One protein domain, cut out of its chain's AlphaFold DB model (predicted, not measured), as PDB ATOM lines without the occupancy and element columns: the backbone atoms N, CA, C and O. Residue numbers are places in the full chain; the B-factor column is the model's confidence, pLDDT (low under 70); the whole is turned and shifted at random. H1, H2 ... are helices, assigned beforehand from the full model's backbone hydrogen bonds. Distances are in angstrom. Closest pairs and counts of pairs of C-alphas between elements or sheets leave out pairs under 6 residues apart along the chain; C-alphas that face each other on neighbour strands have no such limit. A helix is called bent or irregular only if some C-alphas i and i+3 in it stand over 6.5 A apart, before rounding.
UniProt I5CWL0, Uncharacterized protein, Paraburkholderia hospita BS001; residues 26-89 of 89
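What this domain is: This is residues 26 to 89 of the 89 residues of an uncharacterized protein of Paraburkholderia hospita BS001 (UniProt I5CWL0). One long helix, H2, makes the longest axis, and the shorter H1 points away from it, nearly at a right angle, with the last residue of H1 near Lys 64 of H2. A loop, residues 39 to 53, joins them at the end of H2 where H2 begins. The printed part has 64 residues with two named helices, H1 then H2, and no named strand: all helix. It is extended, with a radius of gyration of the C-alphas of 17.7 A, and spans 63 by 31 by 10 A.

Where its parts are: Find C-alpha 26 at (30.433, 38.191, -33.963); from there H1, residues 26 to 38, runs 18.5 A. H2, residues 54 to 85, runs 47.2 A to C-alpha 85 at (24.377, 33.335, 2.601). H2 is irregular: C-alphas 55 and 58 are 7.5 A apart.

How they stand to each other: H1 and H2 are close but not clearly touching; their closest C-alphas, of Gln 38 and Lys 64, are 7.3 A apart. Their lines are only just about perpendicular, at 73 degrees. In H1 every O i to N i+4 pair is within hydrogen-bond range; in H2, 26 of 28 are.

The domain as a whole: Look at Ala 47 and Asn 89: their C-alphas, the two farthest apart, are 62.8 A from each other. The link from H1 to H2 is long, and the printed part has no cut. Residues 26 to 32 and 68 to 89 stand free. Residues 86 to 89 are under 70 in pLDDT.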
ATOM      1  N   ARG A  26      29.437  37.377 -34.679       96.56
ATOM      2  CA  ARG A  26      30.433  38.191 -33.963       96.56
ATOM      3  C   ARG A  26      30.589  37.756 -32.505       96.56
ATOM      4  O   ARG A  26      31.703  37.731 -32.005       96.56
ATOM      5  N   ALA A  27      29.483  37.408 -31.845       96.31
ATOM      6  CA  ALA A  27      29.491  36.958 -30.458       96.31
ATOM      7  C   ALA A  27      30.306  35.668 -30.279       96.31
ATOM      8  O   ALA A  27      31.125  35.596 -29.367       96.31
ATOM      9  N   GLU A  28      30.138  34.695 -31.174       95.12
ATOM     10  CA  GLU A  28      30.910  33.447 -31.156       95.12
ATOM     11  C   GLU A  28      32.401  33.707 -31.401       95.12
ATOM     12  O   GLU A  28      33.237  33.215 -30.649       95.12
ATOM     13  N   VAL A  29      32.745  34.564 -32.372       96.06
ATOM     14  CA  VAL A  29      34.146  34.950 -32.623       96.06
ATOM     15  C   VAL A  29      34.771  35.601 -31.389       96.06
ATOM     16  O   VAL A  29      35.913  35.306 -31.051       96.06
ATOM     17  N   TYR A  30      34.042  36.469 -30.685       96.69
ATOM     18  CA  TYR A  30      34.561  37.084 -29.464       96.69
ATOM     19  C   TYR A  30      34.835  36.061 -28.363       96.69
ATOM     20  O   TYR A  30      35.878  36.154 -27.719       96.69
ATOM     21  N   GLN A  31      33.941  35.091 -28.158       95.25
ATOM     22  CA  GLN A  31      34.171  34.033 -27.170       95.25
ATOM     23  C   GLN A  31      35.400  33.200 -27.531       95.25
ATOM     24  O   GLN A  31      36.266  32.983 -26.688       95.25
ATOM     25  N   GLU A  32      35.552  32.840 -28.801       93.25
ATOM     26  CA  GLU A  32      36.716  32.082 -29.263       93.25
ATOM     27  C   GLU A  32      38.025  32.840 -29.100       93.25
ATOM     28  O   GLU A  32      39.035  32.250 -28.734       93.25
ATOM     29  N   LEU A  33      38.027  34.155 -29.325       94.88
ATOM     30  CA  LEU A  33      39.214  34.972 -29.095       94.88
ATOM     31  C   LEU A  33      39.583  35.035 -27.608       94.88
ATOM     32  O   LEU A  33      40.768  34.987 -27.274       94.88
ATOM     33  N   ILE A  34      38.590  35.106 -26.715       92.75
ATOM     34  CA  ILE A  34      38.813  35.052 -25.265       92.75
ATOM     35  C   ILE A  34      39.424  33.700 -24.881       92.75
ATOM     36  O   ILE A  34      40.439  33.662 -24.184       92.75
ATOM     37  N   GLU A  35      38.853  32.598 -25.364       90.81
ATOM     38  CA  GLU A  35      39.364  31.247 -25.110       90.81
ATOM     39  C   GLU A  35      40.776  31.057 -25.679       90.81
ATOM     40  O   GLU A  35      41.676  30.567 -24.993       90.81
ATOM     41  N   ALA A  36      41.016  31.499 -26.913       90.75
ATOM     42  CA  ALA A  36      42.320  31.439 -27.560       90.75
ATOM     43  C   ALA A  36      43.382  32.206 -26.760       90.75
ATOM     44  O   ALA A  36      44.491  31.705 -26.550       90.75
ATOM     45  N   GLN A  37      43.039  33.394 -26.259       88.88
ATOM     46  CA  GLN A  37      43.932  34.191 -25.426       88.88
ATOM     47  C   GLN A  37      44.227  33.509 -24.085       88.88
ATOM     48  O   GLN A  37      45.383  33.466 -23.667       88.88
ATOM     49  N   GLN A  38      43.219  32.931 -23.426       85.62
ATOM     50  CA  GLN A  38      43.416  32.169 -22.186       85.62
ATOM     51  C   GLN A  38      44.321  30.948 -22.396       85.62
ATOM     52  O   GLN A  38      45.122  30.605 -21.525       85.62
ATOM     53  N   ASN A  39      44.242  30.328 -23.573       84.94
ATOM     54  CA  ASN A  39      45.083  29.200 -23.958       84.94
ATOM     55  C   ASN A  39      46.502  29.599 -24.397       84.94
ATOM     56  O   ASN A  39      47.362  28.725 -24.542       84.94
ATOM     57  N   GLY A  40      46.771  30.900 -24.549       87.56
ATOM     58  CA  GLY A  40      48.063  31.437 -24.977       87.56
ATOM     59  C   GLY A  40      48.295  31.362 -26.488       87.56
ATOM     60  O   GLY A  40      49.437  31.467 -26.929       87.56
ATOM     61  N   LEU A  41      47.240  31.189 -27.292       90.69
ATOM     62  CA  LEU A  41      47.357  31.095 -28.754       90.69
ATOM     63  C   LEU A  41      47.807  32.413 -29.400       90.69
ATOM     64  O   LEU A  41      48.339  32.410 -30.502       90.69
ATOM     65  N   ASN A  42      47.682  33.533 -28.692       91.62
ATOM     66  CA  ASN A  42      48.234  34.825 -29.101       91.62
ATOM     67  C   ASN A  42      49.779  34.875 -29.098       91.62
ATOM     68  O   ASN A  42      50.342  35.884 -29.511       91.62
ATOM     69  N   PHE A  43      50.456  33.823 -28.622       93.69
ATOM     70  CA  PHE A  43      51.913  33.653 -28.703       93.69
ATOM     71  C   PHE A  43      52.346  32.686 -29.816       93.69
ATOM     72  O   PHE A  43      53.540  32.410 -29.966       93.69
ATOM     73  N   VAL A  44      51.396  32.151 -30.590       93.94
ATOM     74  CA  VAL A  44      51.698  31.420 -31.823       93.94
ATOM     75  C   VAL A  44      52.110  32.438 -32.881       93.94
ATOM     76  O   VAL A  44      51.444  33.449 -33.087       93.94
ATOM     77  N   THR A  45      53.236  32.174 -33.532       92.69
ATOM     78  CA  THR A  45      53.794  33.024 -34.589       92.69
ATOM     79  C   THR A  45      53.859  32.244 -35.889       92.69
ATOM     80  O   THR A  45      53.956  31.019 -35.851       92.69
ATOM     81  N   ASP A  46      53.893  32.929 -37.030       93.81
ATOM     82  CA  ASP A  46      53.959  32.274 -38.346       93.81
ATOM     83  C   ASP A  46      55.130  31.286 -38.467       93.81
ATOM     84  O   ASP A  46      54.997  30.231 -39.077       93.81
ATOM     85  N   ALA A  47      56.271  31.591 -37.838       92.81
ATOM     86  CA  ALA A  47      57.466  30.750 -37.879       92.81
ATOM     87  C   ALA A  47      57.373  29.480 -37.013       92.81
ATOM     88  O   ALA A  47      58.162  28.557 -37.201       92.81
ATOM     89  N   SER A  48      56.458  29.448 -36.041       90.25
ATOM     90  CA  SER A  48      56.293  28.336 -35.098       90.25
ATOM     91  C   SER A  48      54.958  27.610 -35.243       90.25
ATOM     92  O   SER A  48      54.747  26.616 -34.555       90.25
ATOM     93  N   TYR A  49      54.071  28.097 -36.118       91.19
ATOM     94  CA  TYR A  49      52.753  27.522 -36.348       91.19
ATOM     95  C   TYR A  49      52.858  26.021 -36.679       91.19
ATOM     96  O   TYR A  49      53.705  25.633 -37.489       91.19
ATOM     97  N   PRO A  50      52.000  25.166 -36.094       92.31
ATOM     98  CA  PRO A  50      50.803  25.501 -35.312       92.31
ATOM     99  C   PRO A  50      51.042  25.816 -33.831       92.31
ATOM    100  O   PRO A  50      50.115  26.250 -33.149       92.31
ATOM    101  N   ASP A  51      52.262  25.633 -33.335       91.69
ATOM    102  CA  ASP A  51      52.563  25.671 -31.909       91.69
ATOM    103  C   ASP A  51      53.178  27.003 -31.446       91.69
ATOM    104  O   ASP A  51      53.618  27.870 -32.211       91.69
ATOM    105  N   VAL A  52      53.223  27.175 -30.125       92.56
ATOM    106  CA  VAL A  52      53.947  28.284 -29.501       92.56
ATOM    107  C   VAL A  52      55.451  28.077 -29.645       92.56
ATOM    108  O   VAL A  52      55.994  27.027 -29.290       92.56
ATOM    109  N   SER A  53      56.137  29.110 -30.137       93.50
ATOM    110  CA  SER A  53      57.595  29.097 -30.267       93.50
ATOM    111  C   SER A  53      58.257  28.781 -28.918       93.50
ATOM    112  O   SER A  53      57.824  29.331 -27.897       93.50
ATOM    113  N   PRO A  54      59.337  27.974 -28.884       93.12
ATOM    114  CA  PRO A  54      60.093  27.696 -27.661       93.12
ATOM    115  C   PRO A  54      60.487  28.950 -26.874       93.12
ATOM    116  O   PRO A  54      60.491  28.933 -25.646       93.12
ATOM    117  N   ALA A  55      60.733  30.066 -27.568       93.88
ATOM    118  CA  ALA A  55      61.059  31.350 -26.951       93.88
ATOM    119  C   ALA A  55      59.953  31.895 -26.024       93.88
ATOM    120  O   ALA A  55      60.250  32.642 -25.095       93.88
ATOM    121  N   PHE A  56      58.690  31.518 -26.253       93.12
ATOM    122  CA  PHE A  56      57.532  32.002 -25.495       93.12
ATOM    123  C   PHE A  56      56.896  30.942 -24.589       93.12
ATOM    124  O   PHE A  56      56.012  31.280 -23.800       93.12
ATOM    125  N   GLN A  57      57.341  29.679 -24.640       92.38
ATOM    126  CA  GLN A  57      56.750  28.591 -23.848       92.38
ATOM    127  C   GLN A  57      56.735  28.904 -22.345       92.38
ATOM    128  O   GLN A  57      55.691  28.786 -21.705       92.38
ATOM    129  N   GLY A  58      57.846  29.408 -21.795       93.50
ATOM    130  CA  GLY A  58      57.920  29.781 -20.378       93.50
ATOM    131  C   GLY A  58      56.930  30.887 -19.986       93.50
ATOM    132  O   GLY A  58      56.304  30.821 -18.927       93.50
ATOM    133  N   THR A  59      56.729  31.878 -20.858       92.25
ATOM    134  CA  THR A  59      55.738  32.945 -20.649       92.25
ATOM    135  C   THR A  59      54.317  32.386 -20.651       92.25
ATOM    136  O   THR A  59      53.533  32.701 -19.757       92.25
ATOM    137  N   VAL A  60      53.992  31.521 -21.615       92.31
ATOM    138  CA  VAL A  60      52.671  30.888 -21.726       92.31
ATOM    139  C   VAL A  60      52.372  30.021 -20.501       92.31
ATOM    140  O   VAL A  60      51.278  30.105 -19.943       92.31
ATOM    141  N   GLU A  61      53.338  29.233 -20.024       93.19
ATOM    142  CA  GLU A  61      53.175  28.428 -18.809       93.19
ATOM    143  C   GLU A  61      52.942  29.280 -17.558       93.19
ATOM    144  O   GLU A  61      52.069  28.964 -16.744       93.19
ATOM    145  N   TYR A  62      53.703  30.367 -17.396       91.88
ATOM    146  CA  TYR A  62      53.526  31.292 -16.280       91.88
ATOM    147  C   TYR A  62      52.119  31.907 -16.276       91.88
ATOM    148  O   TYR A  62      51.445  31.911 -15.241       91.88
ATOM    149  N   LEU A  63      51.645  32.371 -17.435       90.19
ATOM    150  CA  LEU A  63      50.309  32.949 -17.579       90.19
ATOM    151  C   LEU A  63      49.208  31.922 -17.290       90.19
ATOM    152  O   LEU A  63      48.277  32.232 -16.544       90.19
ATOM    153  N   LYS A  64      49.339  30.683 -17.786       88.44
ATOM    154  CA  LYS A  64      48.402  29.589 -17.478       88.44
ATOM    155  C   LYS A  64      48.327  29.313 -15.977       88.44
ATOM    156  O   LYS A  64      47.232  29.252 -15.419       88.44
ATOM    157  N   LYS A  65      49.475  29.219 -15.294       91.56
ATOM    158  CA  LYS A  65      49.525  29.040 -13.830       91.56
ATOM    159  C   LYS A  65      48.832  30.189 -13.093       91.56
ATOM    160  O   LYS A  65      48.082  29.950 -12.149       91.56
ATOM    161  N   GLN A  66      49.041  31.431 -13.535       90.38
ATOM    162  CA  GLN A  66      48.396  32.601 -12.938       90.38
ATOM    163  C   GLN A  66      46.869  32.585 -13.139       90.38
ATOM    164  O   GLN A  66      46.123  32.866 -12.196       90.38
ATOM    165  N   ALA A  67      46.399  32.220 -14.335       86.75
ATOM    166  CA  ALA A  67      44.977  32.115 -14.652       86.75
ATOM    167  C   ALA A  67      44.275  31.049 -13.794       86.75
ATOM    168  O   ALA A  67      43.236  31.335 -13.195       86.75
ATOM    169  N   LEU A  68      44.883  29.865 -13.652       89.75
ATOM    170  CA  LEU A  68      44.373  28.792 -12.792       89.75
ATOM    171  C   LEU A  68      44.281  29.238 -11.328       89.75
ATOM    172  O   LEU A  68      43.228  29.110 -10.709       89.75
ATOM    173  N   ALA A  69      45.332  29.868 -10.794       92.75
ATOM    174  CA  ALA A  69      45.323  30.374  -9.422       92.75
ATOM    175  C   ALA A  69      44.237  31.443  -9.188       92.75
ATOM    176  O   ALA A  69      43.645  31.517  -8.107       92.75
ATOM    177  N   LYS A  70      43.956  32.289 -10.187       89.75
ATOM    178  CA  LYS A  70      42.865  33.274 -10.119       89.75
ATOM    179  C   LYS A  70      41.496  32.588 -10.123       89.75
ATOM    180  O   LYS A  70      40.644  32.962  -9.316       89.75
ATOM    181  N   ALA A  71      41.303  31.585 -10.977       89.19
ATOM    182  CA  ALA A  71      40.065  30.811 -11.046       89.19
ATOM    183  C   ALA A  71      39.788  30.059  -9.732       89.19
ATOM    184  O   ALA A  71      38.680  30.127  -9.201       89.19
ATOM    185  N   GLU A  72      40.805  29.427  -9.143       93.44
ATOM    186  CA  GLU A  72      40.686  28.757  -7.844       93.44
ATOM    187  C   GLU A  72      40.297  29.723  -6.724       93.44
ATOM    188  O   GLU A  72      39.424  29.418  -5.909       93.44
ATOM    189  N   ARG A  73      40.923  30.906  -6.676       94.25
ATOM    190  CA  ARG A  73      40.570  31.944  -5.698       94.25
ATOM    191  C   ARG A  73      39.129  32.408  -5.868       94.25
ATOM    192  O   ARG A  73      38.415  32.490  -4.873       94.25
ATOM    193  N   ALA A  74      38.695  32.661  -7.101       92.88
ATOM    194  CA  ALA A  74      37.318  33.051  -7.384       92.88
ATOM    195  C   ALA A  74      36.320  31.978  -6.918       92.88
ATOM    196  O   ALA A  74      35.335  32.308  -6.262       92.88
ATOM    197  N   ASN A  75      36.612  30.698  -7.165       93.44
ATOM    198  CA  ASN A  75      35.763  29.594  -6.719       93.44
ATOM    199  C   ASN A  75      35.693  29.501  -5.181       93.44
ATOM    200  O   ASN A  75      34.614  29.380  -4.605       93.44
ATOM    201  N   LYS A  76      36.831  29.649  -4.488       93.75
ATOM    202  CA  LYS A  76      36.864  29.696  -3.014       93.75
ATOM    203  C   LYS A  76      36.037  30.855  -2.455       93.75
ATOM    204  O   LYS A  76      35.325  30.669  -1.474       93.75
ATOM    205  N   MET A  77      36.107  32.030  -3.080       92.62
ATOM    206  CA  MET A  77      35.310  33.194  -2.681       92.62
ATOM    207  C   MET A  77      33.816  32.969  -2.915       92.62
ATOM    208  O   MET A  77      33.021  33.279  -2.033       92.62
ATOM    209  N   ALA A  78      33.436  32.397  -4.059       91.50
ATOM    210  CA  ALA A  78      32.046  32.057  -4.350       91.50
ATOM    211  C   ALA A  78      31.488  31.061  -3.324       91.50
ATOM    212  O   ALA A  78      30.392  31.268  -2.810       91.50
ATOM    213  N   LYS A  79      32.274  30.043  -2.954       92.19
ATOM    214  CA  LYS A  79      31.897  29.088  -1.907       92.19
ATOM    215  C   LYS A  79      31.754  29.755  -0.534       92.19
ATOM    216  O   LYS A  79      30.780  29.517   0.168       92.19
ATOM    217  N   ALA A  80      32.704  30.602  -0.144       90.94
ATOM    218  CA  ALA A  80      32.618  31.322   1.125       90.94
ATOM    219  C   ALA A  80      31.384  32.242   1.173       90.94
ATOM    220  O   ALA A  80      30.716  32.324   2.199       90.94
ATOM    221  N   ALA A  81      31.050  32.890   0.054       89.56
ATOM    222  CA  ALA A  81      29.850  33.707  -0.067       89.56
ATOM    223  C   ALA A  81      28.564  32.868   0.020       89.56
ATOM    224  O   ALA A  81      27.629  33.283   0.700       89.56
ATOM    225  N   SER A  82      28.514  31.687  -0.608       87.75
ATOM    226  CA  SER A  82      27.358  30.789  -0.487       87.75
ATOM    227  C   SER A  82      27.199  30.240   0.930       87.75
ATOM    228  O   SER A  82      26.083  30.200   1.434       87.75
ATOM    229  N   ASP A  83      28.302  29.875   1.591       87.81
ATOM    230  CA  ASP A  83      28.284  29.380   2.972       87.81
ATOM    231  C   ASP A  83      27.824  30.482   3.952       87.81
ATOM    232  O   ASP A  83      27.123  30.195   4.916       87.81
ATOM    233  N   ALA A  84      28.172  31.749   3.691       81.44
ATOM    234  CA  ALA A  84      27.725  32.899   4.484       81.44
ATOM    235  C   ALA A  84      26.269  33.322   4.200       81.44
ATOM    236  O   ALA A  84      25.648  33.983   5.031       81.44
ATOM    237  N   ALA A  85      25.727  32.971   3.029       75.62
ATOM    238  CA  ALA A  85      24.377  33.335   2.601       75.62
ATOM    239  C   ALA A  85      23.290  32.345   3.052       75.62
ATOM    240  O   ALA A  85      22.113  32.640   2.856       75.62
ATOM    241  N   VAL A  86      23.651  31.200   3.643       69.69
ATOM    242  CA  VAL A  86      22.706  30.286   4.305       69.69
ATOM    243  C   VAL A  86      22.615  30.699   5.781       69.69
ATOM    244  O   VAL A  86      23.527  30.378   6.548       69.69
ATOM    245  N   PRO A  87      21.566  31.425   6.222       58.44
ATOM    246  CA  PRO A  87      21.392  31.728   7.635       58.44
ATOM    247  C   PRO A  87      21.087  30.415   8.357       58.44
ATOM    248  O   PRO A  87      20.261  29.629   7.890       58.44
ATOM    249  N   GLY A  88      21.768  30.173   9.479       67.56
ATOM    250  CA  GLY A  88      21.456  29.053  10.363       67.56
ATOM    251  C   GLY A  88      19.971  29.064  10.728       67.56
ATOM    252  O   GLY A  88      19.431  30.106  11.102       67.56
ATOM    253  N   ASN A  89      19.331  27.913  10.544       48.78
ATOM    254  CA  ASN A  89      17.935  27.662  10.874       48.78
ATOM    255  C   ASN A  89      17.751  27.359  12.363       48.78
ATOM    256  O   ASN A  89      18.720  26.869  12.988       48.78
TER     257      ASN A  89